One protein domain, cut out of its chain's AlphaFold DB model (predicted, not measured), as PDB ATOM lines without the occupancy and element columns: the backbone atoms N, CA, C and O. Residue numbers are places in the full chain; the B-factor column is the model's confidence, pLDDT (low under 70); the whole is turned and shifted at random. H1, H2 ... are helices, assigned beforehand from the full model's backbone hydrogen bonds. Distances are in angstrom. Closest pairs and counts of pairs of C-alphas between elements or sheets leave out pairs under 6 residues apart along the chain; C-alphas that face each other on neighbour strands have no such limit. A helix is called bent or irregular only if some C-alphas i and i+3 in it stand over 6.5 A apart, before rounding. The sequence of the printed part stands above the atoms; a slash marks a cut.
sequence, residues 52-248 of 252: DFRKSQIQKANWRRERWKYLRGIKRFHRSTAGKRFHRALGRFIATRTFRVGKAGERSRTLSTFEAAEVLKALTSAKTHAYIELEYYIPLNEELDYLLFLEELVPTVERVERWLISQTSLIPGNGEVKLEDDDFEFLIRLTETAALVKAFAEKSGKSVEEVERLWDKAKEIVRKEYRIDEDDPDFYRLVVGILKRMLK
ATOM      1  N   ASP A  52      25.821 -16.166   2.167       77.69
ATOM      2  CA  ASP A  52      26.736 -15.904   3.273       77.69
ATOM      3  C   ASP A  52      27.580 -17.166   3.506       77.69
ATOM      4  O   ASP A  52      27.030 -18.260   3.648       77.69
ATOM      5  N   PHE A  53      28.911 -17.028   3.536       72.44
ATOM      6  CA  PHE A  53      29.839 -18.141   3.746       72.44
ATOM      7  C   PHE A  53      29.458 -18.971   4.974       72.44
ATOM      8  O   PHE A  53      29.439 -20.199   4.910       72.44
ATOM      9  N   ARG A  54      29.078 -18.321   6.082       74.00
ATOM     10  CA  ARG A  54      28.715 -19.025   7.316       74.00
ATOM     11  C   ARG A  54      27.419 -19.815   7.153       74.00
ATOM     12  O   ARG A  54      27.328 -20.934   7.652       74.00
ATOM     13  N   LYS A  55      26.441 -19.270   6.423       67.06
ATOM     14  CA  LYS A  55      25.205 -19.990   6.086       67.06
ATOM     15  C   LYS A  55      25.483 -21.146   5.138       67.06
ATOM     16  O   LYS A  55      24.999 -22.232   5.408       67.06
ATOM     17  N   SER A  56      26.324 -20.958   4.122       67.56
ATOM     18  CA  SER A  56      26.757 -22.035   3.224       67.56
ATOM     19  C   SER A  56      27.415 -23.178   4.004       67.56
ATOM     20  O   SER A  56      27.042 -24.326   3.803       67.56
ATOM     21  N   GLN A  57      28.297 -22.893   4.970       74.12
ATOM     22  CA  GLN A  57      28.903 -23.929   5.820       74.12
ATOM     23  C   GLN A  57      27.880 -24.645   6.717       74.12
ATOM     24  O   GLN A  57      27.875 -25.872   6.786       74.12
ATOM     25  N   ILE A  58      26.977 -23.904   7.369       73.69
ATOM     26  CA  ILE A  58      25.903 -24.493   8.193       73.69
ATOM     27  C   ILE A  58      24.978 -25.357   7.339       73.69
ATOM     28  O   ILE A  58      24.554 -26.424   7.759       73.69
ATOM     29  N   GLN A  59      24.667 -24.908   6.133       63.69
ATOM     30  CA  GLN A  59      23.723 -25.561   5.245       63.69
ATOM     31  C   GLN A  59      24.373 -26.756   4.530       63.69
ATOM     32  O   GLN A  59      23.703 -27.758   4.321       63.69
ATOM     33  N   LYS A  60      25.695 -26.740   4.301       65.12
ATOM     34  CA  LYS A  60      26.499 -27.933   3.979       65.12
ATOM     35  C   LYS A  60      26.493 -28.950   5.118       65.12
ATOM     36  O   LYS A  60      26.301 -30.136   4.873       65.12
ATOM     37  N   ALA A  61      26.647 -28.503   6.364       69.25
ATOM     38  CA  ALA A  61      26.501 -29.387   7.516       69.25
ATOM     39  C   ALA A  61      25.074 -29.957   7.593       69.25
ATOM     40  O   ALA A  61      24.911 -31.163   7.727       69.25
ATOM     41  N   ASN A  62      24.040 -29.133   7.403       65.69
ATOM     42  CA  ASN A  62      22.648 -29.584   7.352       65.69
ATOM     43  C   ASN A  62      22.384 -30.524   6.175       65.69
ATOM     44  O   ASN A  62      21.593 -31.442   6.321       65.69
ATOM     45  N   TRP A  63      23.060 -30.352   5.039       63.44
ATOM     46  CA  TRP A  63      23.001 -31.300   3.929       63.44
ATOM     47  C   TRP A  63      23.497 -32.678   4.340       63.44
ATOM     48  O   TRP A  63      22.820 -33.676   4.082       63.44
ATOM     49  N   ARG A  64      24.639 -32.725   5.039       61.84
ATOM     50  CA  ARG A  64      25.181 -33.978   5.575       61.84
ATOM     51  C   ARG A  64      24.151 -34.651   6.483       61.84
ATOM     52  O   ARG A  64      23.919 -35.843   6.323       61.84
ATOM     53  N   ARG A  65      23.467 -33.883   7.337       63.38
ATOM     54  CA  ARG A  65      22.442 -34.373   8.279       63.38
ATOM     55  C   ARG A  65      21.125 -34.784   7.613       63.38
ATOM     56  O   ARG A  65      20.580 -35.853   7.846       63.38
ATOM     57  N   GLU A  66      20.614 -33.971   6.699       64.50
ATOM     58  CA  GLU A  66      19.239 -34.055   6.200       64.50
ATOM     59  C   GLU A  66      19.162 -34.575   4.755       64.50
ATOM     60  O   GLU A  66      18.371 -34.102   3.938       64.50
ATOM     61  N   ARG A  67      19.965 -35.597   4.437       59.09
ATOM     62  CA  ARG A  67      20.123 -36.250   3.120       59.09
ATOM     63  C   ARG A  67      18.826 -36.417   2.317       59.09
ATOM     64  O   ARG A  67      18.762 -36.079   1.131       59.09
ATOM     65  N   TRP A  68      17.775 -36.956   2.936       56.44
ATOM     66  CA  TRP A  68      16.492 -37.202   2.261       56.44
ATOM     67  C   TRP A  68      15.864 -35.912   1.747       56.44
ATOM     68  O   TRP A  68      15.165 -35.949   0.738       56.44
ATOM     69  N   LYS A  69      16.133 -34.772   2.399       54.31
ATOM     70  CA  LYS A  69      15.615 -33.474   1.980       54.31
ATOM     71  C   LYS A  69      16.186 -33.027   0.644       54.31
ATOM     72  O   LYS A  69      15.453 -32.376  -0.086       54.31
ATOM     73  N   TYR A  70      17.405 -33.441   0.307       54.25
ATOM     74  CA  TYR A  70      18.093 -33.069  -0.931       54.25
ATOM     75  C   TYR A  70      17.900 -34.100  -2.042       54.25
ATOM     76  O   TYR A  70      17.718 -33.724  -3.197       54.25
ATOM     77  N   LEU A  71      17.755 -35.388  -1.698       58.53
ATOM     78  CA  LEU A  71      17.219 -36.388  -2.635       58.53
ATOM     79  C   LEU A  71      15.779 -36.049  -3.075       58.53
ATOM     80  O   LEU A  71      15.333 -36.521  -4.123       58.53
ATOM     81  N   ARG A  72      15.044 -35.192  -2.333       59.16
ATOM     82  CA  ARG A  72      13.779 -34.616  -2.835       59.16
ATOM     83  C   ARG A  72      13.984 -33.805  -4.116       59.16
ATOM     84  O   ARG A  72      13.133 -33.908  -4.995       59.16
ATOM     85  N   GLY A  73      15.102 -33.092  -4.250       57.59
ATOM     86  CA  GLY A  73      15.432 -32.283  -5.428       57.59
ATOM     87  C   GLY A  73      15.744 -33.100  -6.686       57.59
ATOM     88  O   GLY A  73      15.830 -32.554  -7.766       57.59
ATOM     89  N   ILE A  74      15.896 -34.421  -6.584       69.31
ATOM     90  CA  ILE A  74      15.978 -35.328  -7.744       69.31
ATOM     91  C   ILE A  74      15.027 -36.521  -7.561       69.31
ATOM     92  O   ILE A  74      15.237 -37.624  -8.071       69.31
ATOM     93  N   LYS A  75      13.920 -36.314  -6.834       70.06
ATOM     94  CA  LYS A  75      12.949 -37.364  -6.474       70.06
ATOM     95  C   LYS A  75      12.381 -38.080  -7.693       70.06
ATOM     96  O   LYS A  75      12.161 -39.292  -7.660       70.06
ATOM     97  N   ARG A  76      12.133 -37.331  -8.772       71.69
ATOM     98  CA  ARG A  76      11.658 -37.881 -10.050       71.69
ATOM     99  C   ARG A  76      12.716 -38.791 -10.672       71.69
ATOM    100  O   ARG A  76      12.385 -39.903 -11.084       71.69
ATOM    101  N   PHE A  77      13.981 -38.367 -10.660       80.38
ATOM    102  CA  PHE A  77      15.095 -39.179 -11.141       80.38
ATOM    103  C   PHE A  77      15.202 -40.493 -10.368       80.38
ATOM    104  O   PHE A  77      15.174 -41.542 -11.006       80.38
ATOM    105  N   HIS A  78      15.204 -40.480  -9.033       80.62
ATOM    106  CA  HIS A  78      15.309 -41.708  -8.229       80.62
ATOM    107  C   HIS A  78      14.205 -42.733  -8.524       80.62
ATOM    108  O   HIS A  78      14.462 -43.933  -8.593       80.62
ATOM    109  N   ARG A  79      12.978 -42.260  -8.774       82.56
ATOM    110  CA  ARG A  79      11.836 -43.121  -9.123       82.56
ATOM    111  C   ARG A  79      11.889 -43.652 -10.556       82.56
ATOM    112  O   ARG A  79      11.270 -44.680 -10.843       82.56
ATOM    113  N   SER A  80      12.605 -42.968 -11.446       84.00
ATOM    114  CA  SER A  80      12.740 -43.354 -12.850       84.00
ATOM    115  C   SER A  80      13.532 -44.656 -13.023       84.00
ATOM    116  O   SER A  80      14.280 -45.095 -12.147       84.00
ATOM    117  N   THR A  81      13.417 -45.272 -14.200       85.81
ATOM    118  CA  THR A  81      14.234 -46.440 -14.566       85.81
ATOM    119  C   THR A  81      15.733 -46.127 -14.520       85.81
ATOM    120  O   THR A  81      16.514 -46.987 -14.111       85.81
ATOM    121  N   ALA A  82      16.131 -44.907 -14.898       84.44
ATOM    122  CA  ALA A  82      17.519 -44.455 -14.831       84.44
ATOM    123  C   ALA A  82      18.006 -44.359 -13.377       84.44
ATOM    124  O   ALA A  82      19.040 -44.937 -13.056       84.44
ATOM    125  N   GLY A  83      17.217 -43.764 -12.477       87.38
ATOM    126  CA  GLY A  83      17.545 -43.686 -11.047       87.38
ATOM    127  C   GLY A  83      17.640 -45.053 -10.372       87.38
ATOM    128  O   GLY A  83      18.582 -45.324  -9.634       87.38
ATOM    129  N   LYS A  84      16.732 -45.980 -10.696       89.25
ATOM    130  CA  LYS A  84      16.819 -47.367 -10.205       89.25
ATOM    131  C   LYS A  84      18.084 -48.079 -10.694       89.25
ATOM    132  O   LYS A  84      18.665 -48.868  -9.953       89.25
ATOM    133  N   ARG A  85      18.502 -47.847 -11.946       87.88
ATOM    134  CA  ARG A  85      19.768 -48.381 -12.484       87.88
ATOM    135  C   ARG A  85      20.968 -47.756 -11.776       87.88
ATOM    136  O   ARG A  85      21.854 -48.502 -11.376       87.88
ATOM    137  N   PHE A  86      20.936 -46.442 -11.563       91.31
ATOM    138  CA  PHE A  86      21.935 -45.696 -10.804       91.31
ATOM    139  C   PHE A  86      22.164 -46.307  -9.414       91.31
ATOM    140  O   PHE A  86      23.279 -46.716  -9.103       91.31
ATOM    141  N   HIS A  87      21.100 -46.480  -8.622       91.00
ATOM    142  CA  HIS A  87      21.206 -47.022  -7.262       91.00
ATOM    143  C   HIS A  87      21.732 -48.453  -7.224       91.00
ATOM    144  O   HIS A  87      22.499 -48.804  -6.332       91.00
ATOM    145  N   ARG A  88      21.353 -49.292  -8.195       90.44
ATOM    146  CA  ARG A  88      21.883 -50.660  -8.293       90.44
ATOM    147  C   ARG A  88      23.368 -50.679  -8.639       90.44
ATOM    148  O   ARG A  88      24.109 -51.435  -8.021       90.44
ATOM    149  N   ALA A  89      23.792 -49.874  -9.614       91.50
ATOM    150  CA  ALA A  89      25.193 -49.795 -10.019       91.50
ATOM    151  C   ALA A  89      26.066 -49.289  -8.862       91.50
ATOM    152  O   ALA A  89      27.064 -49.924  -8.522       91.50
ATOM    153  N   LEU A  90      25.640 -48.210  -8.202       91.00
ATOM    154  CA  LEU A  90      26.384 -47.635  -7.086       91.00
ATOM    155  C   LEU A  90      26.358 -48.538  -5.846       91.00
ATOM    156  O   LEU A  90      27.386 -48.727  -5.202       91.00
ATOM    157  N   GLY A  91      25.224 -49.185  -5.562       89.50
ATOM    158  CA  GLY A  91      25.111 -50.155  -4.474       89.50
ATOM    159  C   GLY A  91      26.039 -51.355  -4.654       89.50
ATOM    160  O   GLY A  91      26.719 -51.748  -3.709       89.50
ATOM    161  N   ARG A  92      26.132 -51.896  -5.878       89.31
ATOM    162  CA  ARG A  92      27.090 -52.959  -6.219       89.31
ATOM    163  C   ARG A  92      28.526 -52.500  -6.039       89.31
ATOM    164  O   ARG A  92      29.281 -53.190  -5.367       89.31
ATOM    165  N   PHE A  93      28.870 -51.330  -6.570       89.25
ATOM    166  CA  PHE A  93      30.197 -50.742  -6.408       89.25
ATOM    167  C   PHE A  93      30.589 -50.591  -4.930       89.25
ATOM    168  O   PHE A  93      31.673 -51.006  -4.530       89.25
ATOM    169  N   ILE A  94      29.687 -50.074  -4.093       88.81
ATOM    170  CA  ILE A  94      29.922 -49.910  -2.652       88.81
ATOM    171  C   ILE A  94      30.051 -51.262  -1.944       88.81
ATOM    172  O   ILE A  94      30.894 -51.422  -1.058       88.81
ATOM    173  N   ALA A  95      29.231 -52.246  -2.314       85.19
ATOM    174  CA  ALA A  95      29.272 -53.574  -1.713       85.19
ATOM    175  C   ALA A  95      30.575 -54.319  -2.038       85.19
ATOM    176  O   ALA A  95      31.100 -55.018  -1.172       85.19
ATOM    177  N   THR A  96      31.115 -54.145  -3.249       79.44
ATOM    178  CA  THR A  96      32.309 -54.864  -3.715       79.44
ATOM    179  C   THR A  96      33.632 -54.187  -3.376       79.44
ATOM    180  O   THR A  96      34.652 -54.865  -3.399       79.44
ATOM    181  N   ARG A  97      33.657 -52.888  -3.049       76.06
ATOM    182  CA  ARG A  97      34.913 -52.146  -2.827       76.06
ATOM    183  C   ARG A  97      35.271 -51.983  -1.367       76.06
ATOM    184  O   ARG A  97      34.438 -51.558  -0.579       76.06
ATOM    185  N   THR A  98      36.502 -52.260  -0.981       65.00
ATOM    186  CA  THR A  98      37.006 -51.886   0.342       65.00
ATOM    187  C   THR A  98      37.181 -50.381   0.466       65.00
ATOM    188  O   THR A  98      37.651 -49.708  -0.443       65.00
ATOM    189  N   PHE A  99      36.790 -49.852   1.625       60.72
ATOM    190  CA  PHE A  99      36.959 -48.435   1.972       60.72
ATOM    191  C   PHE A  99      38.201 -48.199   2.831       60.72
ATOM    192  O   PHE A  99      38.393 -47.115   3.370       60.72
ATOM    193  N   ARG A 100      39.045 -49.222   3.010       51.97
ATOM    194  CA  ARG A 100      40.347 -49.027   3.632       51.97
ATOM    195  C   ARG A 100      41.301 -48.527   2.565       51.97
ATOM    196  O   ARG A 100      41.617 -49.252   1.628       51.97
ATOM    197  N   VAL A 101      41.784 -47.302   2.749       47.53
ATOM    198  CA  VAL A 101      43.036 -46.831   2.155       47.53
ATOM    199  C   VAL A 101      44.113 -47.824   2.598       47.53
ATOM    200  O   VAL A 101      44.582 -47.779   3.735       47.53
ATOM    201  N   GLY A 102      44.401 -48.817   1.757       43.38
ATOM    202  CA  GLY A 102      45.360 -49.867   2.076       43.38
ATOM    203  C   GLY A 102      46.712 -49.263   2.448       43.38
ATOM    204  O   GLY A 102      47.120 -48.225   1.917       43.38
ATOM    205  N   LYS A 103      47.434 -49.926   3.359       43.03
ATOM    206  CA  LYS A 103      48.869 -49.673   3.539       43.03
ATOM    207  C   LYS A 103      49.531 -49.797   2.165       43.03
ATOM    208  O   LYS A 103      49.234 -50.739   1.433       43.03
ATOM    209  N   ALA A 104      50.403 -48.850   1.826       40.69
ATOM    210  CA  ALA A 104      51.142 -48.828   0.567       40.69
ATOM    211  C   ALA A 104      51.706 -50.227   0.243       40.69
ATOM    212  O   ALA A 104      52.645 -50.678   0.896       40.69
ATOM    213  N   GLY A 105      51.095 -50.937  -0.712       43.19
ATOM    214  CA  GLY A 105      51.522 -52.285  -1.102       43.19
ATOM    215  C   GLY A 105      50.403 -53.243  -1.515       43.19
ATOM    216  O   GLY A 105      50.633 -54.077  -2.390       43.19
ATOM    217  N   GLU A 106      49.192 -53.119  -0.966       47.22
ATOM    218  CA  GLU A 106      48.053 -53.924  -1.424       47.22
ATOM    219  C   GLU A 106      47.499 -53.320  -2.715       47.22
ATOM    220  O   GLU A 106      46.887 -52.252  -2.729       47.22
ATOM    221  N   ARG A 107      47.791 -53.982  -3.842       45.91
ATOM    222  CA  ARG A 107      47.213 -53.643  -5.143       45.91
ATOM    223  C   ARG A 107      45.698 -53.798  -5.032       45.91
ATOM    224  O   ARG A 107      45.198 -54.903  -5.225       45.91
ATOM    225  N   SER A 108      44.989 -52.695  -4.778       53.12
ATOM    226  CA  SER A 108      43.564 -52.571  -5.095       53.12
ATOM    227  C   SER A 108      43.381 -53.162  -6.487       53.12
ATOM    228  O   SER A 108      43.947 -52.646  -7.456       53.12
ATOM    229  N   ARG A 109      42.688 -54.303  -6.582       56.81
ATOM    230  CA  ARG A 109      42.468 -54.973  -7.864       56.81
ATOM    231  C   ARG A 109      41.891 -53.954  -8.835       56.81
ATOM    232  O   ARG A 109      40.865 -53.324  -8.546       56.81
ATOM    233  N   THR A 110      42.588 -53.799  -9.960       64.12
ATOM    234  CA  THR A 110      42.211 -52.925 -11.068       64.12
ATOM    235  C   THR A 110      40.736 -53.150 -11.366       64.12
ATOM    236  O   THR A 110      40.291 -54.291 -11.509       64.12
ATOM    237  N   LEU A 111      39.960 -52.071 -11.362       71.88
ATOM    238  CA  LEU A 111      38.530 -52.154 -11.608       71.88
ATOM    239  C   LEU A 111      38.324 -52.709 -13.016       71.88
ATOM    240  O   LEU A 111      38.996 -52.263 -13.950       71.88
ATOM    241  N   SER A 112      37.441 -53.698 -13.184       82.69
ATOM    242  CA  SER A 112      37.179 -54.176 -14.537       82.69
ATOM    243  C   SER A 112      36.616 -53.013 -15.356       82.69
ATOM    244  O   SER A 112      35.809 -52.222 -14.861       82.69
ATOM    245  N   THR A 113      37.027 -52.891 -16.617       82.75
ATOM    246  CA  THR A 113      36.572 -51.791 -17.483       82.75
ATOM    247  C   THR A 113      35.043 -51.711 -17.543       82.75
ATOM    248  O   THR A 113      34.478 -50.623 -17.612       82.75
ATOM    249  N   PHE A 114      34.366 -52.860 -17.457       86.81
ATOM    250  CA  PHE A 114      32.909 -52.943 -17.445       86.81
ATOM    251  C   PHE A 114      32.282 -52.379 -16.163       86.81
ATOM    252  O   PHE A 114      31.362 -51.567 -16.242       86.81
ATOM    253  N   GLU A 115      32.787 -52.757 -14.984       84.75
ATOM    254  CA  GLU A 115      32.312 -52.182 -13.719       84.75
ATOM    255  C   GLU A 115      32.540 -50.667 -13.685       84.75
ATOM    256  O   GLU A 115      31.666 -49.927 -13.237       84.75
ATOM    257  N   ALA A 116      33.679 -50.198 -14.212       87.19
ATOM    258  CA  ALA A 116      34.019 -48.777 -14.235       87.19
ATOM    259  C   ALA A 116      33.013 -48.019 -15.091       87.19
ATOM    260  O   ALA A 116      32.457 -47.012 -14.658       87.19
ATOM    261  N   ALA A 117      32.734 -48.545 -16.285       90.56
ATOM    262  CA  ALA A 117      31.774 -47.970 -17.209       90.56
ATOM    263  C   ALA A 117      30.356 -47.901 -16.616       90.56
ATOM    264  O   ALA A 117      29.681 -46.884 -16.779       90.56
ATOM    265  N   GLU A 118      29.904 -48.935 -15.900       90.81
ATOM    266  CA  GLU A 118      28.569 -48.934 -15.287       90.81
ATOM    267  C   GLU A 118      28.443 -47.898 -14.160       90.81
ATOM    268  O   GLU A 118      27.424 -47.204 -14.079       90.81
ATOM    269  N   VAL A 119      29.478 -47.726 -13.333       90.62
ATOM    270  CA  VAL A 119      29.483 -46.692 -12.283       90.62
ATOM    271  C   VAL A 119      29.597 -45.296 -12.889       90.62
ATOM    272  O   VAL A 119      28.832 -44.413 -12.510       90.62
ATOM    273  N   LEU A 120      30.474 -45.093 -13.876       92.19
ATOM    274  CA  LEU A 120      30.599 -43.819 -14.591       92.19
ATOM    275  C   LEU A 120      29.266 -43.404 -15.219       92.19
ATOM    276  O   LEU A 120      28.793 -42.292 -15.006       92.19
ATOM    277  N   LYS A 121      28.598 -44.325 -15.919       92.75
ATOM    278  CA  LYS A 121      27.271 -44.093 -16.500       92.75
ATOM    279  C   LYS A 121      26.240 -43.700 -15.445       92.75
ATOM    280  O   LYS A 121      25.417 -42.818 -15.694       92.75
ATOM    281  N   ALA A 122      26.271 -44.346 -14.281       90.00
ATOM    282  CA  ALA A 122      25.400 -44.015 -13.165       90.00
ATOM    283  C   ALA A 122      25.677 -42.587 -12.655       90.00
ATOM    284  O   ALA A 122      24.757 -41.769 -12.602       90.00
ATOM    285  N   LEU A 123      26.931 -42.264 -12.341       91.12
ATOM    286  CA  LEU A 123      27.340 -40.958 -11.816       91.12
ATOM    287  C   LEU A 123      27.051 -39.815 -12.796       91.12
ATOM    288  O   LEU A 123      26.435 -38.816 -12.420       91.12
ATOM    289  N   THR A 124      27.393 -39.995 -14.073       92.38
ATOM    290  CA  THR A 124      27.064 -39.032 -15.125       92.38
ATOM    291  C   THR A 124      25.551 -38.866 -15.265       92.38
ATOM    292  O   THR A 124      25.077 -37.744 -15.403       92.38
ATOM    293  N   SER A 125      24.760 -39.942 -15.161       88.81
ATOM    294  CA  SER A 125      23.295 -39.839 -15.180       88.81
ATOM    295  C   SER A 125      22.766 -39.011 -14.005       88.81
ATOM    296  O   SER A 125      21.926 -38.138 -14.223       88.81
ATOM    297  N   ALA A 126      23.283 -39.220 -12.790       87.69
ATOM    298  CA  ALA A 126      22.908 -38.423 -11.625       87.69
ATOM    299  C   ALA A 126      23.247 -36.936 -11.823       87.69
ATOM    300  O   ALA A 126      22.383 -36.085 -11.618       87.69
ATOM    301  N   LYS A 127      24.460 -36.629 -12.302       91.19
ATOM    302  CA  LYS A 127      24.898 -35.262 -12.630       91.19
ATOM    303  C   LYS A 127      24.000 -34.612 -13.690       91.19
ATOM    304  O   LYS A 127      23.509 -33.508 -13.478       91.19
ATOM    305  N   THR A 128      23.716 -35.307 -14.791       91.00
ATOM    306  CA  THR A 128      22.821 -34.820 -15.854       91.00
ATOM    307  C   THR A 128      21.424 -34.521 -15.324       91.00
ATOM    308  O   THR A 128      20.878 -33.455 -15.594       91.00
ATOM    309  N   HIS A 129      20.838 -35.430 -14.544       87.06
ATOM    310  CA  HIS A 129      19.512 -35.205 -13.974       87.06
ATOM    311  C   HIS A 129      19.492 -34.088 -12.936       87.06
ATOM    312  O   HIS A 129      18.476 -33.407 -12.822       87.06
ATOM    313  N   ALA A 130      20.602 -33.861 -12.235       88.06
ATOM    314  CA  ALA A 130      20.712 -32.734 -11.329       88.06
ATOM    315  C   ALA A 130      20.697 -31.387 -12.086       88.06
ATOM    316  O   ALA A 130      20.021 -30.441 -11.692       88.06
ATOM    317  N   TYR A 131      21.355 -31.310 -13.246       90.19
ATOM    318  CA  TYR A 131      21.260 -30.125 -14.105       90.19
ATOM    319  C   TYR A 131      19.884 -29.952 -14.753       90.19
ATOM    320  O   TYR A 131      19.420 -28.824 -14.878       90.19
ATOM    321  N   ILE A 132      19.206 -31.043 -15.125       87.12
ATOM    322  CA  ILE A 132      17.836 -30.973 -15.658       87.12
ATOM    323  C   ILE A 132      16.874 -30.374 -14.625       87.12
ATOM    324  O   ILE A 132      15.981 -29.617 -15.005       87.12
ATOM    325  N   GLU A 133      17.028 -30.682 -13.333       85.69
ATOM    326  CA  GLU A 133      16.127 -30.123 -12.319       85.69
ATOM    327  C   GLU A 133      16.256 -28.593 -12.207       85.69
ATOM    328  O   GLU A 133      15.249 -27.925 -11.993       85.69
ATOM    329  N   LEU A 134      17.443 -28.015 -12.452       86.38
ATOM    330  CA  LEU A 134      17.635 -26.552 -12.469       86.38
ATOM    331  C   LEU A 134      16.789 -25.831 -13.524       86.38
ATOM    332  O   LEU A 134      16.610 -24.616 -13.448       86.38
ATOM    333  N   GLU A 135      16.301 -26.544 -14.537       87.69
ATOM    334  CA  GLU A 135      15.444 -25.950 -15.559       87.69
ATOM    335  C   GLU A 135      14.013 -25.710 -15.058       87.69
ATOM    336  O   GLU A 135      13.282 -24.913 -15.661       87.69
ATOM    337  N   TYR A 136      13.605 -26.394 -13.983       87.81
ATOM    338  CA  TYR A 136      12.287 -26.256 -13.376       87.81
ATOM    339  C   TYR A 136      12.244 -25.098 -12.380       87.81
ATOM    340  O   TYR A 136      13.228 -24.750 -11.733       87.81
ATOM    341  N   TYR A 137      11.065 -24.499 -12.248       87.44
ATOM    342  CA  TYR A 137      10.764 -23.595 -11.157       87.44
ATOM    343  C   TYR A 137      10.809 -24.358  -9.833       87.44
ATOM    344  O   TYR A 137      10.216 -25.427  -9.691       87.44
ATOM    345  N   ILE A 138      11.495 -23.767  -8.862       85.25
ATOM    346  CA  ILE A 138      11.631 -24.264  -7.497       85.25
ATOM    347  C   ILE A 138      11.410 -23.052  -6.572       85.25
ATOM    348  O   ILE A 138      11.826 -21.952  -6.937       85.25
ATOM    349  N   PRO A 139      10.774 -23.168  -5.394       83.50
ATOM    350  CA  PRO A 139      10.729 -22.083  -4.405       83.50
ATOM    351  C   PRO A 139      12.129 -21.607  -3.973       83.50
ATOM    352  O   PRO A 139      13.076 -22.389  -3.973       83.50
ATOM    353  N   LEU A 140      12.295 -20.332  -3.594       79.38
ATOM    354  CA  LEU A 140      13.621 -19.752  -3.288       79.38
ATOM    355  C   LEU A 140      14.435 -20.517  -2.230       79.38
ATOM    356  O   LEU A 140      15.644 -20.687  -2.379       79.38
ATOM    357  N   ASN A 141      13.789 -20.963  -1.155       75.94
ATOM    358  CA  ASN A 141      14.427 -21.759  -0.107       75.94
ATOM    359  C   ASN A 141      14.912 -23.114  -0.641       75.94
ATOM    360  O   ASN A 141      16.040 -23.511  -0.365       75.94
ATOM    361  N   GLU A 142      14.079 -23.783  -1.437       78.56
ATOM    362  CA  GLU A 142      14.408 -25.070  -2.041       78.56
ATOM    363  C   GLU A 142      15.504 -24.935  -3.110       78.56
ATOM    364  O   GLU A 142      16.380 -25.790  -3.187       78.56
ATOM    365  N   GLU A 143      15.530 -23.847  -3.886       83.69
ATOM    366  CA  GLU A 143      16.610 -23.589  -4.847       83.69
ATOM    367  C   GLU A 143      17.943 -23.324  -4.141       83.69
ATOM    368  O   GLU A 143      18.972 -23.827  -4.583       83.69
ATOM    369  N   LEU A 144      17.953 -22.569  -3.034       80.50
ATOM    370  CA  LEU A 144      19.178 -22.347  -2.260       80.50
ATOM    371  C   LEU A 144      19.753 -23.675  -1.747       80.50
ATOM    372  O   LEU A 144      20.947 -23.934  -1.904       80.50
ATOM    373  N   ASP A 145      18.895 -24.519  -1.175       76.19
ATOM    374  CA  ASP A 145      19.254 -25.870  -0.748       76.19
ATOM    375  C   ASP A 145      19.779 -26.709  -1.927       76.19
ATOM    376  O   ASP A 145      20.793 -27.401  -1.813       76.19
ATOM    377  N   TYR A 146      19.130 -26.612  -3.085       83.06
ATOM    378  CA  TYR A 146      19.514 -27.354  -4.279       83.06
ATOM    379  C   TYR A 146      20.866 -26.925  -4.858       83.06
ATOM    380  O   TYR A 146      21.685 -27.766  -5.228       83.06
ATOM    381  N   LEU A 147      21.145 -25.621  -4.895       83.81
ATOM    382  CA  LEU A 147      22.428 -25.093  -5.356       83.81
ATOM    383  C   LEU A 147      23.580 -25.560  -4.462       83.81
ATOM    384  O   LEU A 147      24.634 -25.926  -4.973       83.81
ATOM    385  N   LEU A 148      23.376 -25.612  -3.145       80.12
ATOM    386  CA  LEU A 148      24.375 -26.151  -2.220       80.12
ATOM    387  C   LEU A 148      24.588 -27.653  -2.407       80.12
ATOM    388  O   LEU A 148      25.722 -28.122  -2.339       80.12
ATOM    389  N   PHE A 149      23.521 -28.400  -2.692       82.94
ATOM    390  CA  PHE A 149      23.645 -29.800  -3.085       82.94
ATOM    391  C   PHE A 149      24.497 -29.957  -4.351       82.94
ATOM    392  O   PHE A 149      25.372 -30.815  -4.378       82.94
ATOM    393  N   LEU A 150      24.298 -29.122  -5.375       86.69
ATOM    394  CA  LEU A 150      25.111 -29.159  -6.594       86.69
ATOM    395  C   LEU A 150      26.577 -28.788  -6.351       86.69
ATOM    396  O   LEU A 150      27.458 -29.401  -6.953       86.69
ATOM    397  N   GLU A 151      26.835 -27.818  -5.469       85.62
ATOM    398  CA  GLU A 151      28.192 -27.434  -5.062       85.62
ATOM    399  C   GLU A 151      28.971 -28.592  -4.429       85.62
ATOM    400  O   GLU A 151      30.195 -28.612  -4.532       85.62
ATOM    401  N   GLU A 152      28.287 -29.554  -3.806       83.75
ATOM    402  CA  GLU A 152      28.907 -30.764  -3.258       83.75
ATOM    403  C   GLU A 152      28.903 -31.922  -4.272       83.75
ATOM    404  O   GLU A 152      29.921 -32.591  -4.468       83.75
ATOM    405  N   LEU A 153      27.772 -32.145  -4.956       87.19
ATOM    406  CA  LEU A 153      27.573 -33.247  -5.899       87.19
ATOM    407  C   LEU A 153      28.561 -33.184  -7.054       87.19
ATOM    408  O   LEU A 153      29.201 -34.188  -7.351       87.19
ATOM    409  N   VAL A 154      28.659 -32.039  -7.734       91.44
ATOM    410  CA  VAL A 154      29.411 -31.946  -8.990       91.44
ATOM    411  C   VAL A 154      30.904 -32.196  -8.759       91.44
ATOM    412  O   VAL A 154      31.435 -33.103  -9.404       91.44
ATOM    413  N   PRO A 155      31.586 -31.512  -7.817       90.31
ATOM    414  CA  PRO A 155      33.005 -31.765  -7.575       90.31
ATOM    415  C   PRO A 155      33.278 -33.192  -7.094       90.31
ATOM    416  O   PRO A 155      34.260 -33.798  -7.516       90.31
ATOM    417  N   THR A 156      32.406 -33.746  -6.247       89.38
ATOM    418  CA  THR A 156      32.568 -35.110  -5.724       89.38
ATOM    419  C   THR A 156      32.397 -36.151  -6.824       89.38
ATOM    420  O   THR A 156      33.251 -37.018  -6.996       89.38
ATOM    421  N   VAL A 157      31.348 -36.028  -7.645       91.38
ATOM    422  CA  VAL A 157      31.139 -36.891  -8.814       91.38
ATOM    423  C   VAL A 157      32.326 -36.805  -9.770       91.38
ATOM    424  O   VAL A 157      32.810 -37.839 -10.210       91.38
ATOM    425  N   GLU A 158      32.847 -35.612 -10.054       92.81
ATOM    426  CA  GLU A 158      34.009 -35.458 -10.934       92.81
ATOM    427  C   GLU A 158      35.292 -36.075 -10.366       92.81
ATOM    428  O   GLU A 158      36.083 -36.630 -11.132       92.81
ATOM    429  N   ARG A 159      35.529 -35.983  -9.049       91.00
ATOM    430  CA  ARG A 159      36.665 -36.662  -8.402       91.00
ATOM    431  C   ARG A 159      36.540 -38.176  -8.542       91.00
ATOM    432  O   ARG A 159      37.499 -38.823  -8.960       91.00
ATOM    433  N   VAL A 160      35.351 -38.724  -8.283       90.00
ATOM    434  CA  VAL A 160      35.063 -40.159  -8.434       90.00
ATOM    435  C   VAL A 160      35.175 -40.609  -9.888       90.00
ATOM    436  O   VAL A 160      35.781 -41.642 -10.153       90.00
ATOM    437  N   GLU A 161      34.662 -39.833 -10.844       91.62
ATOM    438  CA  GLU A 161      34.803 -40.111 -12.278       91.62
ATOM    439  C   GLU A 161      36.284 -40.156 -12.685       91.62
ATOM    440  O   GLU A 161      36.721 -41.117 -13.318       91.62
ATOM    441  N   ARG A 162      37.086 -39.163 -12.271       90.06
ATOM    442  CA  ARG A 162      38.531 -39.128 -12.552       90.06
ATOM    443  C   ARG A 162      39.273 -40.302 -11.923       90.06
ATOM    444  O   ARG A 162      40.111 -40.902 -12.593       90.06
ATOM    445  N   TRP A 163      38.952 -40.645 -10.675       88.88
ATOM    446  CA  TRP A 163      39.516 -41.812 -10.002       88.88
ATOM    447  C   TRP A 163      39.152 -43.109 -10.732       88.88
ATOM    448  O   TRP A 163      40.031 -43.907 -11.030       88.88
ATOM    449  N   LEU A 164      37.881 -43.310 -11.097       87.44
ATOM    450  CA  LEU A 164      37.445 -44.494 -11.848       87.44
ATOM    451  C   LEU A 164      38.202 -44.620 -13.169       87.44
ATOM    452  O   LEU A 164      38.687 -45.700 -13.493       87.44
ATOM    453  N   ILE A 165      38.352 -43.514 -13.902       86.94
ATOM    454  CA  ILE A 165      39.114 -43.480 -15.153       86.94
ATOM    455  C   ILE A 165      40.582 -43.843 -14.900       86.94
ATOM    456  O   ILE A 165      41.128 -44.645 -15.655       86.94
ATOM    457  N   SER A 166      41.209 -43.332 -13.834       83.81
ATOM    458  CA  SER A 166      42.601 -43.664 -13.500       83.81
ATOM    459  C   SER A 166      42.783 -45.119 -13.053       83.81
ATOM    460  O   SER A 166      43.879 -45.659 -13.180       83.81
ATOM    461  N   GLN A 167      41.730 -45.763 -12.536       80.75
ATOM    462  CA  GLN A 167      41.735 -47.199 -12.242       80.75
ATOM    463  C   GLN A 167      41.575 -48.061 -13.499       80.75
ATOM    464  O   GLN A 167      41.872 -49.253 -13.451       80.75
ATOM    465  N   THR A 168      41.109 -47.499 -14.618       78.19
ATOM    466  CA  THR A 168      41.075 -48.219 -15.895       78.19
ATOM    467  C   THR A 168      42.415 -48.083 -16.613       78.19
ATOM    468  O   THR A 168      42.993 -47.003 -16.694       78.19
ATOM    469  N   SER A 169      42.903 -49.167 -17.213       66.00
ATOM    470  CA  SER A 169      44.145 -49.194 -18.006       66.00
ATOM    471  C   SER A 169      44.098 -48.352 -19.294       66.00
ATOM    472  O   SER A 169      45.039 -48.381 -20.084       66.00
ATOM    473  N   LEU A 170      43.008 -47.616 -19.524       62.75
ATOM    474  CA  LEU A 170      42.734 -46.898 -20.763       62.75
ATOM    475  C   LEU A 170      43.533 -45.597 -20.900       62.75
ATOM    476  O   LEU A 170      43.731 -45.144 -22.024       62.75
ATOM    477  N   ILE A 171      43.993 -44.993 -19.798       64.69
ATOM    478  CA  ILE A 171      44.742 -43.727 -19.840       64.69
ATOM    479  C   ILE A 171      45.953 -43.797 -18.896       64.69
ATOM    480  O   ILE A 171      45.844 -43.437 -17.722       64.69
ATOM    481  N   PRO A 172      47.125 -44.253 -19.375       56.84
ATOM    482  CA  PRO A 172      48.355 -44.160 -18.599       56.84
ATOM    483  C   PRO A 172      48.764 -42.684 -18.458       56.84
ATOM    484  O   PRO A 172      48.990 -42.005 -19.457       56.84
ATOM    485  N   GLY A 173      48.873 -42.182 -17.223       57.12
ATOM    486  CA  GLY A 173      49.526 -40.893 -16.941       57.12
ATOM    487  C   GLY A 173      48.667 -39.780 -16.339       57.12
ATOM    488  O   GLY A 173      49.204 -38.706 -16.077       57.12
ATOM    489  N   ASN A 174      47.383 -39.999 -16.050       56.81
ATOM    490  CA  ASN A 174      46.670 -39.067 -15.174       56.81
ATOM    491  C   ASN A 174      47.180 -39.273 -13.744       56.81
ATOM    492  O   ASN A 174      47.193 -40.403 -13.260       56.81
ATOM    493  N   GLY A 175      47.657 -38.195 -13.112       60.78
ATOM    494  CA  GLY A 175      48.228 -38.213 -11.763       60.78
ATOM    495  C   GLY A 175      47.361 -38.967 -10.753       60.78
ATOM    496  O   GLY A 175      46.173 -39.182 -10.978       60.78
ATOM    497  N   GLU A 176      47.974 -39.385  -9.647       70.94
ATOM    498  CA  GLU A 176      47.351 -40.211  -8.610       70.94
ATOM    499  C   GLU A 176      46.170 -39.467  -7.953       70.94
ATOM    500  O   GLU A 176      46.312 -38.817  -6.919       70.94
ATOM    501  N   VAL A 177      44.989 -39.519  -8.577       81.81
ATOM    502  CA  VAL A 177      43.743 -39.068  -7.959       81.81
ATOM    503  C   VAL A 177      43.449 -40.066  -6.853       81.81
ATOM    504  O   VAL A 177      43.331 -41.261  -7.114       81.81
ATOM    505  N   LYS A 178      43.365 -39.588  -5.615       83.31
ATOM    506  CA  LYS A 178      42.941 -40.382  -4.461       83.31
ATOM    507  C   LYS A 178      41.541 -39.945  -4.080       83.31
ATOM    508  O   LYS A 178      41.247 -38.755  -4.117       83.31
ATOM    509  N   LEU A 179      40.699 -40.920  -3.758       83.81
ATOM    510  CA  LEU A 179      39.431 -40.632  -3.108       83.81
ATOM    511  C   LEU A 179      39.677 -40.422  -1.624       83.81
ATOM    512  O   LEU A 179      40.458 -41.154  -1.009       83.81
ATOM    513  N   GLU A 180      39.015 -39.412  -1.087       84.81
ATOM    514  CA  GLU A 180      38.978 -39.131   0.340       84.81
ATOM    515  C   GLU A 180      37.824 -39.906   0.992       84.81
ATOM    516  O   GLU A 180      36.887 -40.345   0.320       84.81
ATOM    517  N   ASP A 181      37.871 -40.070   2.315       80.50
ATOM    518  CA  ASP A 181      36.798 -40.744   3.061       80.50
ATOM    519  C   ASP A 181      35.436 -40.053   2.840       80.50
ATOM    520  O   ASP A 181      34.416 -40.730   2.672       80.50
ATOM    521  N   ASP A 182      35.442 -38.721   2.724       81.50
ATOM    522  CA  ASP A 182      34.265 -37.899   2.426       81.50
ATOM    523  C   ASP A 182      33.645 -38.230   1.053       81.50
ATOM    524  O   ASP A 182      32.419 -38.205   0.911       81.50
ATOM    525  N   ASP A 183      34.449 -38.600   0.045       85.62
ATOM    526  CA  ASP A 183      33.936 -38.980  -1.279       85.62
ATOM    527  C   ASP A 183      33.130 -40.281  -1.195       85.62
ATOM    528  O   ASP A 183      32.052 -40.412  -1.778       85.62
ATOM    529  N   PHE A 184      33.637 -41.261  -0.447       83.00
ATOM    530  CA  PHE A 184      32.965 -42.545  -0.277       83.00
ATOM    531  C   PHE A 184      31.694 -42.420   0.546       83.00
ATOM    532  O   PHE A 184      30.660 -42.981   0.167       83.00
ATOM    533  N   GLU A 185      31.753 -41.660   1.636       83.31
ATOM    534  CA  GLU A 185      30.571 -41.344   2.425       83.31
ATOM    535  C   GLU A 185      29.512 -40.672   1.548       83.31
ATOM    536  O   GLU A 185      28.344 -41.070   1.568       83.31
ATOM    537  N   PHE A 186      29.914 -39.716   0.708       84.56
ATOM    538  CA  PHE A 186      29.012 -39.055  -0.225       84.56
ATOM    539  C   PHE A 186      28.328 -40.056  -1.167       84.56
ATOM    540  O   PHE A 186      27.110 -40.000  -1.350       84.56
ATOM    541  N   LEU A 187      29.061 -41.022  -1.730       87.44
ATOM    542  CA  LEU A 187      28.481 -42.059  -2.594       87.44
ATOM    543  C   LEU A 187      27.495 -42.969  -1.846       87.44
ATOM    544  O   LEU A 187      26.422 -43.293  -2.372       87.44
ATOM    545  N   ILE A 188      27.808 -43.348  -0.605       87.88
ATOM    546  CA  ILE A 188      26.886 -44.112   0.250       87.88
ATOM    547  C   ILE A 188      25.627 -43.278   0.532       87.88
ATOM    548  O   ILE A 188      24.500 -43.781   0.420       87.88
ATOM    549  N   ARG A 189      25.799 -41.976   0.786       83.44
ATOM    550  CA  ARG A 189      24.715 -40.995   0.939       83.44
ATOM    551  C   ARG A 189      23.984 -40.662  -0.365       83.44
ATOM    552  O   ARG A 189      22.879 -40.121  -0.330       83.44
ATOM    553  N   LEU A 190      24.491 -41.044  -1.526       84.88
ATOM    554  CA  LEU A 190      23.758 -40.896  -2.783       84.88
ATOM    555  C   LEU A 190      22.932 -42.149  -3.125       84.88
ATOM    556  O   LEU A 190      21.942 -42.055  -3.849       84.88
ATOM    557  N   THR A 191      23.269 -43.304  -2.542       87.94
ATOM    558  CA  THR A 191      22.672 -44.611  -2.876       87.94
ATOM    559  C   THR A 191      21.516 -45.009  -1.962       87.94
ATOM    560  O   THR A 191      21.675 -45.056  -0.745       87.94
ATOM    561  N   GLU A 192      20.360 -45.377  -2.515       88.38
ATOM    562  CA  GLU A 192      19.242 -45.923  -1.733       88.38
ATOM    563  C   GLU A 192      19.662 -47.137  -0.885       88.38
ATOM    564  O   GLU A 192      20.206 -48.115  -1.403       88.38
ATOM    565  N   THR A 193      19.329 -47.119   0.411       89.56
ATOM    566  CA  THR A 193      19.653 -48.204   1.355       89.56
ATOM    567  C   THR A 193      19.145 -49.559   0.871       89.56
ATOM    568  O   THR A 193      19.871 -50.543   0.937       89.56
ATOM    569  N   ALA A 194      17.942 -49.619   0.296       89.06
ATOM    570  CA  ALA A 194      17.397 -50.861  -0.250       89.06
ATOM    571  C   ALA A 194      18.246 -51.430  -1.403       89.06
ATOM    572  O   ALA A 194      18.362 -52.645  -1.550       89.06
ATOM    573  N   ALA A 195      18.849 -50.570  -2.232       91.56
ATOM    574  CA  ALA A 195      19.749 -51.013  -3.293       91.56
ATOM    575  C   ALA A 195      21.091 -51.500  -2.727       91.56
ATOM    576  O   ALA A 195      21.606 -52.512  -3.198       91.56
ATOM    577  N   LEU A 196      21.606 -50.836  -1.685       92.38
ATOM    578  CA  LEU A 196      22.799 -51.274  -0.951       92.38
ATOM    579  C   LEU A 196      22.601 -52.648  -0.310       92.38
ATOM    580  O   LEU A 196      23.393 -53.553  -0.550       92.38
ATOM    581  N   VAL A 197      21.525 -52.829   0.455       95.06
ATOM    582  CA  VAL A 197      21.195 -54.108   1.104       95.06
ATOM    583  C   VAL A 197      21.076 -55.221   0.064       95.06
ATOM    584  O   VAL A 197      21.669 -56.282   0.240       95.06
ATOM    585  N   LYS A 198      20.385 -54.979  -1.058       95.38
ATOM    586  CA  LYS A 198      20.291 -55.962  -2.151       95.38
ATOM    587  C   LYS A 198      21.655 -56.324  -2.733       95.38
ATOM    588  O   LYS A 198      21.900 -57.498  -2.990       95.38
ATOM    589  N   ALA A 199      22.543 -55.349  -2.911       94.06
ATOM    590  CA  ALA A 199      23.897 -55.603  -3.392       94.06
ATOM    591  C   ALA A 199      24.728 -56.426  -2.387       94.06
ATOM    592  O   ALA A 199      25.439 -57.348  -2.783       94.06
ATOM    593  N   PHE A 200      24.601 -56.149  -1.087       94.56
ATOM    594  CA  PHE A 200      25.239 -56.945  -0.034       94.56
ATOM    595  C   PHE A 200      24.689 -58.373   0.046       94.56
ATOM    596  O   PHE A 200      25.465 -59.310   0.236       94.56
ATOM    597  N   ALA A 201      23.380 -58.554  -0.131       95.19
ATOM    598  CA  ALA A 201      22.743 -59.868  -0.204       95.19
ATOM    599  C   ALA A 201      23.276 -60.675  -1.398       95.19
ATOM    600  O   ALA A 201      23.758 -61.791  -1.214       95.19
ATOM    601  N   GLU A 202      23.310 -60.066  -2.591       93.50
ATOM    602  CA  GLU A 202      23.867 -60.663  -3.815       93.50
ATOM    603  C   GLU A 202      25.335 -61.090  -3.625       93.50
ATOM    604  O   GLU A 202      25.695 -62.214  -3.965       93.50
ATOM    605  N   LYS A 203      26.178 -60.237  -3.022       90.75
ATOM    606  CA  LYS A 203      27.611 -60.528  -2.818       90.75
ATOM    607  C   LYS A 203      27.879 -61.563  -1.720       90.75
ATOM    608  O   LYS A 203      28.828 -62.329  -1.847       90.75
ATOM    609  N   SER A 204      27.097 -61.571  -0.640       93.81
ATOM    610  CA  SER A 204      27.308 -62.483   0.501       93.81
ATOM    611  C   SER A 204      26.590 -63.827   0.367       93.81
ATOM    612  O   SER A 204      26.858 -64.734   1.153       93.81
ATOM    613  N   GLY A 205      25.657 -63.958  -0.583       94.75
ATOM    614  CA  GLY A 205      24.796 -65.135  -0.720       94.75
ATOM    615  C   GLY A 205      23.711 -65.247   0.360       94.75
ATOM    616  O   GLY A 205      23.066 -66.289   0.468       94.75
ATOM    617  N   LYS A 206      23.505 -64.203   1.173       97.00
ATOM    618  CA  LYS A 206      22.479 -64.157   2.225       97.00
ATOM    619  C   LYS A 206      21.158 -63.591   1.709       97.00
ATOM    620  O   LYS A 206      21.109 -62.916   0.684       97.00
ATOM    621  N   SER A 207      20.077 -63.842   2.451       97.94
ATOM    622  CA  SER A 207      18.767 -63.238   2.166       97.94
ATOM    623  C   SER A 207      18.773 -61.725   2.408       97.94
ATOM    624  O   SER A 207      19.538 -61.220   3.233       97.94
ATOM    625  N   VAL A 208      17.893 -60.997   1.713       97.44
ATOM    626  CA  VAL A 208      17.746 -59.542   1.887       97.44
ATOM    627  C   VAL A 208      17.359 -59.223   3.331       97.44
ATOM    628  O   VAL A 208      17.981 -58.370   3.952       97.44
ATOM    629  N   GLU A 209      16.427 -59.980   3.908       97.81
ATOM    630  CA  GLU A 209      15.925 -59.804   5.273       97.81
ATOM    631  C   GLU A 209      17.004 -60.076   6.335       97.81
ATOM    632  O   GLU A 209      16.984 -59.520   7.435       97.81
ATOM    633  N   GLU A 210      17.950 -60.974   6.056       97.88
ATOM    634  CA  GLU A 210      19.109 -61.173   6.927       97.88
ATOM    635  C   GLU A 210      20.080 -59.992   6.842       97.88
ATOM    636  O   GLU A 210      20.542 -59.507   7.876       97.88
ATOM    637  N   VAL A 211      20.364 -59.497   5.636       97.56
ATOM    638  CA  VAL A 211      21.245 -58.337   5.449       97.56
ATOM    639  C   VAL A 211      20.641 -57.069   6.051       97.56
ATOM    640  O   VAL A 211      21.382 -56.309   6.664       97.56
ATOM    641  N   GLU A 212      19.326 -56.853   5.961       97.69
ATOM    642  CA  GLU A 212      18.642 -55.730   6.625       97.69
ATOM    643  C   GLU A 212      18.814 -55.787   8.145       97.69
ATOM    644  O   GLU A 212      19.220 -54.804   8.765       97.69
ATOM    645  N   ARG A 213      18.625 -56.966   8.751       98.06
ATOM    646  CA  ARG A 213      18.859 -57.158  10.191       98.06
ATOM    647  C   ARG A 213      20.309 -56.879  10.586       98.06
ATOM    648  O   ARG A 213      20.563 -56.283  11.632       98.06
ATOM    649  N   LEU A 214      21.271 -57.299   9.764       97.81
ATOM    650  CA  LEU A 214      22.690 -57.017  10.001       97.81
ATOM    651  C   LEU A 214      23.031 -55.540   9.780       97.81
ATOM    652  O   LEU A 214      23.854 -55.003  10.515       97.81
ATOM    653  N   TRP A 215      22.381 -54.875   8.825       96.88
ATOM    654  CA  TRP A 215      22.500 -53.437   8.597       96.88
ATOM    655  C   TRP A 215      22.029 -52.650   9.826       96.88
ATOM    656  O   TRP A 215      22.740 -51.772  10.316       96.88
ATOM    657  N   ASP A 216      20.870 -53.002  10.381       97.25
ATOM    658  CA  ASP A 216      20.349 -52.381  11.601       97.25
ATOM    659  C   ASP A 216      21.245 -52.646  12.811       97.25
ATOM    660  O   ASP A 216      21.582 -51.717  13.549       97.25
ATOM    661  N   LYS A 217      21.736 -53.880  12.958       98.00
ATOM    662  CA  LYS A 217      22.709 -54.221  14.000       98.00
ATOM    663  C   LYS A 217      24.015 -53.437  13.849       98.00
ATOM    664  O   LYS A 217      24.569 -52.982  14.846       98.00
ATOM    665  N   ALA A 218      24.511 -53.254  12.626       96.69
ATOM    666  CA  ALA A 218      25.700 -52.451  12.363       96.69
ATOM    667  C   ALA A 218      25.480 -50.983  12.766       96.69
ATOM    668  O   ALA A 218      26.329 -50.426  13.460       96.69
ATOM    669  N   LYS A 219      24.319 -50.388  12.444       96.12
ATOM    670  CA  LYS A 219      23.934 -49.046  12.934       96.12
ATOM    671  C   LYS A 219      23.941 -48.969  14.458       96.12
ATOM    672  O   LYS A 219      24.448 -48.002  15.018       96.12
ATOM    673  N   GLU A 220      23.395 -49.970  15.146       97.69
ATOM    674  CA  GLU A 220      23.411 -49.997  16.612       97.69
ATOM    675  C   GLU A 220      24.824 -50.045  17.197       97.69
ATOM    676  O   GLU A 220      25.089 -49.350  18.176       97.69
ATOM    677  N   ILE A 221      25.720 -50.843  16.612       97.31
ATOM    678  CA  ILE A 221      27.119 -50.919  17.051       97.31
ATOM    679  C   ILE A 221      27.800 -49.565  16.872       97.31
ATOM    680  O   ILE A 221      28.429 -49.092  17.813       97.31
ATOM    681  N   VAL A 222      27.618 -48.902  15.723       96.00
ATOM    682  CA  VAL A 222      28.180 -47.561  15.496       96.00
ATOM    683  C   VAL A 222      27.704 -46.579  16.568       96.00
ATOM    684  O   VAL A 222      28.527 -45.942  17.226       96.00
ATOM    685  N   ARG A 223      26.394 -46.526  16.835       95.88
ATOM    686  CA  ARG A 223      25.842 -45.632  17.869       95.88
ATOM    687  C   ARG A 223      26.377 -45.939  19.270       95.88
ATOM    688  O   ARG A 223      26.625 -45.016  20.038       95.88
ATOM    689  N   LYS A 224      26.544 -47.218  19.623       96.69
ATOM    690  CA  LYS A 224      26.970 -47.639  20.971       96.69
ATOM    691  C   LYS A 224      28.475 -47.484  21.194       96.69
ATOM    692  O   LYS A 224      28.878 -46.949  22.224       96.69
ATOM    693  N   GLU A 225      29.291 -47.960  20.260       96.56
ATOM    694  CA  GLU A 225      30.748 -48.024  20.422       96.56
ATOM    695  C   GLU A 225      31.433 -46.709  20.049       96.56
ATOM    696  O   GLU A 225      32.352 -46.283  20.745       96.56
ATOM    697  N   TYR A 226      30.956 -46.035  18.998       93.38
ATOM    698  CA  TYR A 226      31.569 -44.805  18.486       93.38
ATOM    699  C   TYR A 226      30.854 -43.539  18.969       93.38
ATOM    700  O   TYR A 226      31.416 -42.455  18.867       93.38
ATOM    701  N   ARG A 227      29.648 -43.670  19.547       93.44
ATOM    702  CA  ARG A 227      28.837 -42.555  20.076       93.44
ATOM    703  C   ARG A 227      28.527 -41.467  19.040       93.44
ATOM    704  O   ARG A 227      28.384 -40.302  19.400       93.44
ATOM    705  N   ILE A 228      28.395 -41.870  17.781       91.50
ATOM    706  CA  ILE A 228      27.993 -41.010  16.666       91.50
ATOM    707  C   ILE A 228      26.625 -41.443  16.122       91.50
ATOM    708  O   ILE A 228      26.232 -42.608  16.243       91.50
ATOM    709  N   ASP A 229      25.889 -40.506  15.537       90.19
ATOM    710  CA  ASP A 229      24.570 -40.712  14.938       90.19
ATOM    711  C   ASP A 229      24.631 -40.631  13.401       90.19
ATOM    712  O   ASP A 229      25.695 -40.469  12.817       90.19
ATOM    713  N   GLU A 230      23.488 -40.783  12.724       86.25
ATOM    714  CA  GLU A 230      23.409 -40.778  11.248       86.25
ATOM    715  C   GLU A 230      23.820 -39.440  10.604       86.25
ATOM    716  O   GLU A 230      24.088 -39.372   9.395       86.25
ATOM    717  N   ASP A 231      23.887 -38.396  11.423       78.62
ATOM    718  CA  ASP A 231      24.270 -37.042  11.055       78.62
ATOM    719  C   ASP A 231      25.794 -36.872  10.992       78.62
ATOM    720  O   ASP A 231      26.283 -35.924  10.368       78.62
ATOM    721  N   ASP A 232      26.546 -37.797  11.591       84.19
ATOM    722  CA  ASP A 232      28.001 -37.806  11.573       84.19
ATOM    723  C   ASP A 232      28.551 -38.287  10.210       84.19
ATOM    724  O   ASP A 232      28.075 -39.303   9.683       84.19
ATOM    725  N   PRO A 233      29.550 -37.595   9.617       78.12
ATOM    726  CA  PRO A 233      30.167 -37.991   8.350       78.12
ATOM    727  C   PRO A 233      30.771 -39.400   8.352       78.12
ATOM    728  O   PRO A 233      30.840 -40.029   7.305       78.12
ATOM    729  N   ASP A 234      31.179 -39.932   9.502       84.56
ATOM    730  CA  ASP A 234      31.774 -41.267   9.580       84.56
ATOM    731  C   ASP A 234      30.745 -42.386   9.762       84.56
ATOM    732  O   ASP A 234      31.093 -43.572   9.695       84.56
ATOM    733  N   PHE A 235      29.472 -42.048   9.985       88.69
ATOM    734  CA  PHE A 235      28.468 -43.023  10.388       88.69
ATOM    735  C   PHE A 235      28.281 -44.142   9.365       88.69
ATOM    736  O   PHE A 235      28.442 -45.319   9.696       88.69
ATOM    737  N   TYR A 236      27.937 -43.812   8.117       88.94
ATOM    738  CA  TYR A 236      27.594 -44.838   7.135       88.94
ATOM    739  C   TYR A 236      28.821 -45.596   6.634       88.94
ATOM    740  O   TYR A 236      28.741 -46.813   6.436       88.94
ATOM    741  N   ARG A 237      29.970 -44.927   6.531       87.62
ATOM    742  CA  ARG A 237      31.273 -45.567   6.339       87.62
ATOM    743  C   ARG A 237      31.537 -46.655   7.386       87.62
ATOM    744  O   ARG A 237      31.845 -47.796   7.026       87.62
ATOM    745  N   LEU A 238      31.362 -46.345   8.674       90.75
ATOM    746  CA  LEU A 238      31.542 -47.311   9.764       90.75
ATOM    747  C   LEU A 238      30.498 -48.432   9.724       90.75
ATOM    748  O   LEU A 238      30.864 -49.600   9.882       90.75
ATOM    749  N   VAL A 239      29.229 -48.111   9.447       92.62
ATOM    750  CA  VAL A 239      28.152 -49.104   9.285       92.62
ATOM    751  C   VAL A 239      28.501 -50.102   8.188       92.62
ATOM    752  O   VAL A 239      28.438 -51.309   8.416       92.62
ATOM    753  N   VAL A 240      28.914 -49.621   7.016       92.00
ATOM    754  CA  VAL A 240      29.285 -50.478   5.887       92.00
ATOM    755  C   VAL A 240      30.514 -51.328   6.220       92.00
ATOM    756  O   VAL A 240      30.530 -52.521   5.909       92.00
ATOM    757  N   GLY A 241      31.516 -50.762   6.897       90.69
ATOM    758  CA  GLY A 241      32.689 -51.509   7.356       90.69
ATOM    759  C   GLY A 241      32.338 -52.628   8.345       90.69
ATOM    760  O   GLY A 241      32.794 -53.761   8.195       90.69
ATOM    761  N   ILE A 242      31.491 -52.347   9.339       93.62
ATOM    762  CA  ILE A 242      31.004 -53.353  10.296       93.62
ATOM    763  C   ILE A 242      30.172 -54.420   9.584       93.62
ATOM    764  O   ILE A 242      30.365 -55.612   9.827       93.62
ATOM    765  N   LEU A 243      29.283 -54.010   8.678       94.88
ATOM    766  CA  LEU A 243      28.435 -54.924   7.925       94.88
ATOM    767  C   LEU A 243      29.262 -55.897   7.081       94.88
ATOM    768  O   LEU A 243      29.009 -57.097   7.124       94.88
ATOM    769  N   LYS A 244      30.287 -55.420   6.366       92.62
ATOM    770  CA  LYS A 244      31.189 -56.287   5.588       92.62
ATOM    771  C   LYS A 244      31.846 -57.354   6.454       92.62
ATOM    772  O   LYS A 244      31.811 -58.530   6.092       92.62
ATOM    773  N   ARG A 245      32.331 -56.969   7.641       93.00
ATOM    774  CA  ARG A 245      32.883 -57.911   8.627       93.00
ATOM    775  C   ARG A 245      31.849 -58.943   9.080       93.00
ATOM    776  O   ARG A 245      32.154 -60.131   9.114       93.00
ATOM    777  N   MET A 246      30.617 -58.522   9.376       95.00
ATOM    778  CA  MET A 246      29.527 -59.438   9.752       95.00
ATOM    779  C   MET A 246      29.149 -60.413   8.631       95.00
ATOM    780  O   MET A 246      28.786 -61.560   8.897       95.00
ATOM    781  N   LEU A 247      29.214 -59.955   7.382       94.81
ATOM    782  CA  LEU A 247      28.904 -60.751   6.197       94.81
ATOM    783  C   LEU A 247      30.078 -61.624   5.739       94.81
ATOM    784  O   LEU A 247      29.888 -62.422   4.826       94.81
ATOM    785  N   LYS A 248      31.260 -61.494   6.363       92.25
ATOM    786  CA  LYS A 248      32.510 -62.135   5.924       92.25
ATOM    787  C   LYS A 248      32.816 -61.863   4.447       92.25
ATOM    788  O   LYS A 248      33.372 -62.712   3.759       92.25
TER     789      LYS A 248
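This is residues 52 to 248 of the 252 residues of an uncharacterized protein of Thermoprotei archaeon (UniProt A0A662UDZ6). A long helical hairpin, H4 and H5, makes one side of a body of crossed helices, with short H6 near the middle. H3 crosses H4, H1 and H2 cross H5 near residues 145 to 149, and H7, H8 and H9 gather away from the hairpin. The 197 printed residues hold nine named helices, H1 to H9 in chain order, and no named strand: all helix. The whole is compact, radius of gyration of the C-alphas 17.1 A, spanning 47 by 45 by 34 A.

Start at H5, residues 140 to 167; H4, residues 113 to 133, touches it as a hairpin at a shallow tilt of 18 degrees, closest C-alphas Ala 116 and Leu 164, 6.0 A. H5 touches H1, residues 53 to 65, at Lys 60 and Leu 148, closest C-alphas 6.8 A, and H2, residues 67 to 79, at Gly 73 and Tyr 146, 6.5 A. H3, residues 81 to 96, touches H4 at Phe 86 and Ala 122, closest C-alphas 4.5 A, and H7, residues 193 to 204, at Gly 91 and Leu 196, 4.4 A. H6, residues 181 to 190, touches H5 at Asp 183 and Thr 156, closest C-alphas 6.1 A, and H9, residues 235 to 247, at Glu 185 and Arg 237, 5.8 A. H8, residues 208 to 226, touches H9 at a steep tilt of 55 degrees, closest C-alphas Ala 218 and Val 239, 5.2 A. O i to N i+4 pairs are within hydrogen-bond range throughout, except in irregular H2, 5 of 9, C-alphas 73 and 76 being 8.2 A apart, and H5, 23 of 24.

Find C-alpha 140 at (13.621, -19.752, -3.288); H5 runs 40.3 A to C-alpha 167 at (41.735, -47.199, -12.242). H4 measures 30.2 A, H8 26.1 A.

The printed part has no cut. Long links are residues 97 to 112, where 102 to 107 stands free, and 168 to 180. Mean pLDDT of the printed part is 82.2; residues 55 to 56, 59 to 74, 98 to 110 and 169 to 175 are under 70.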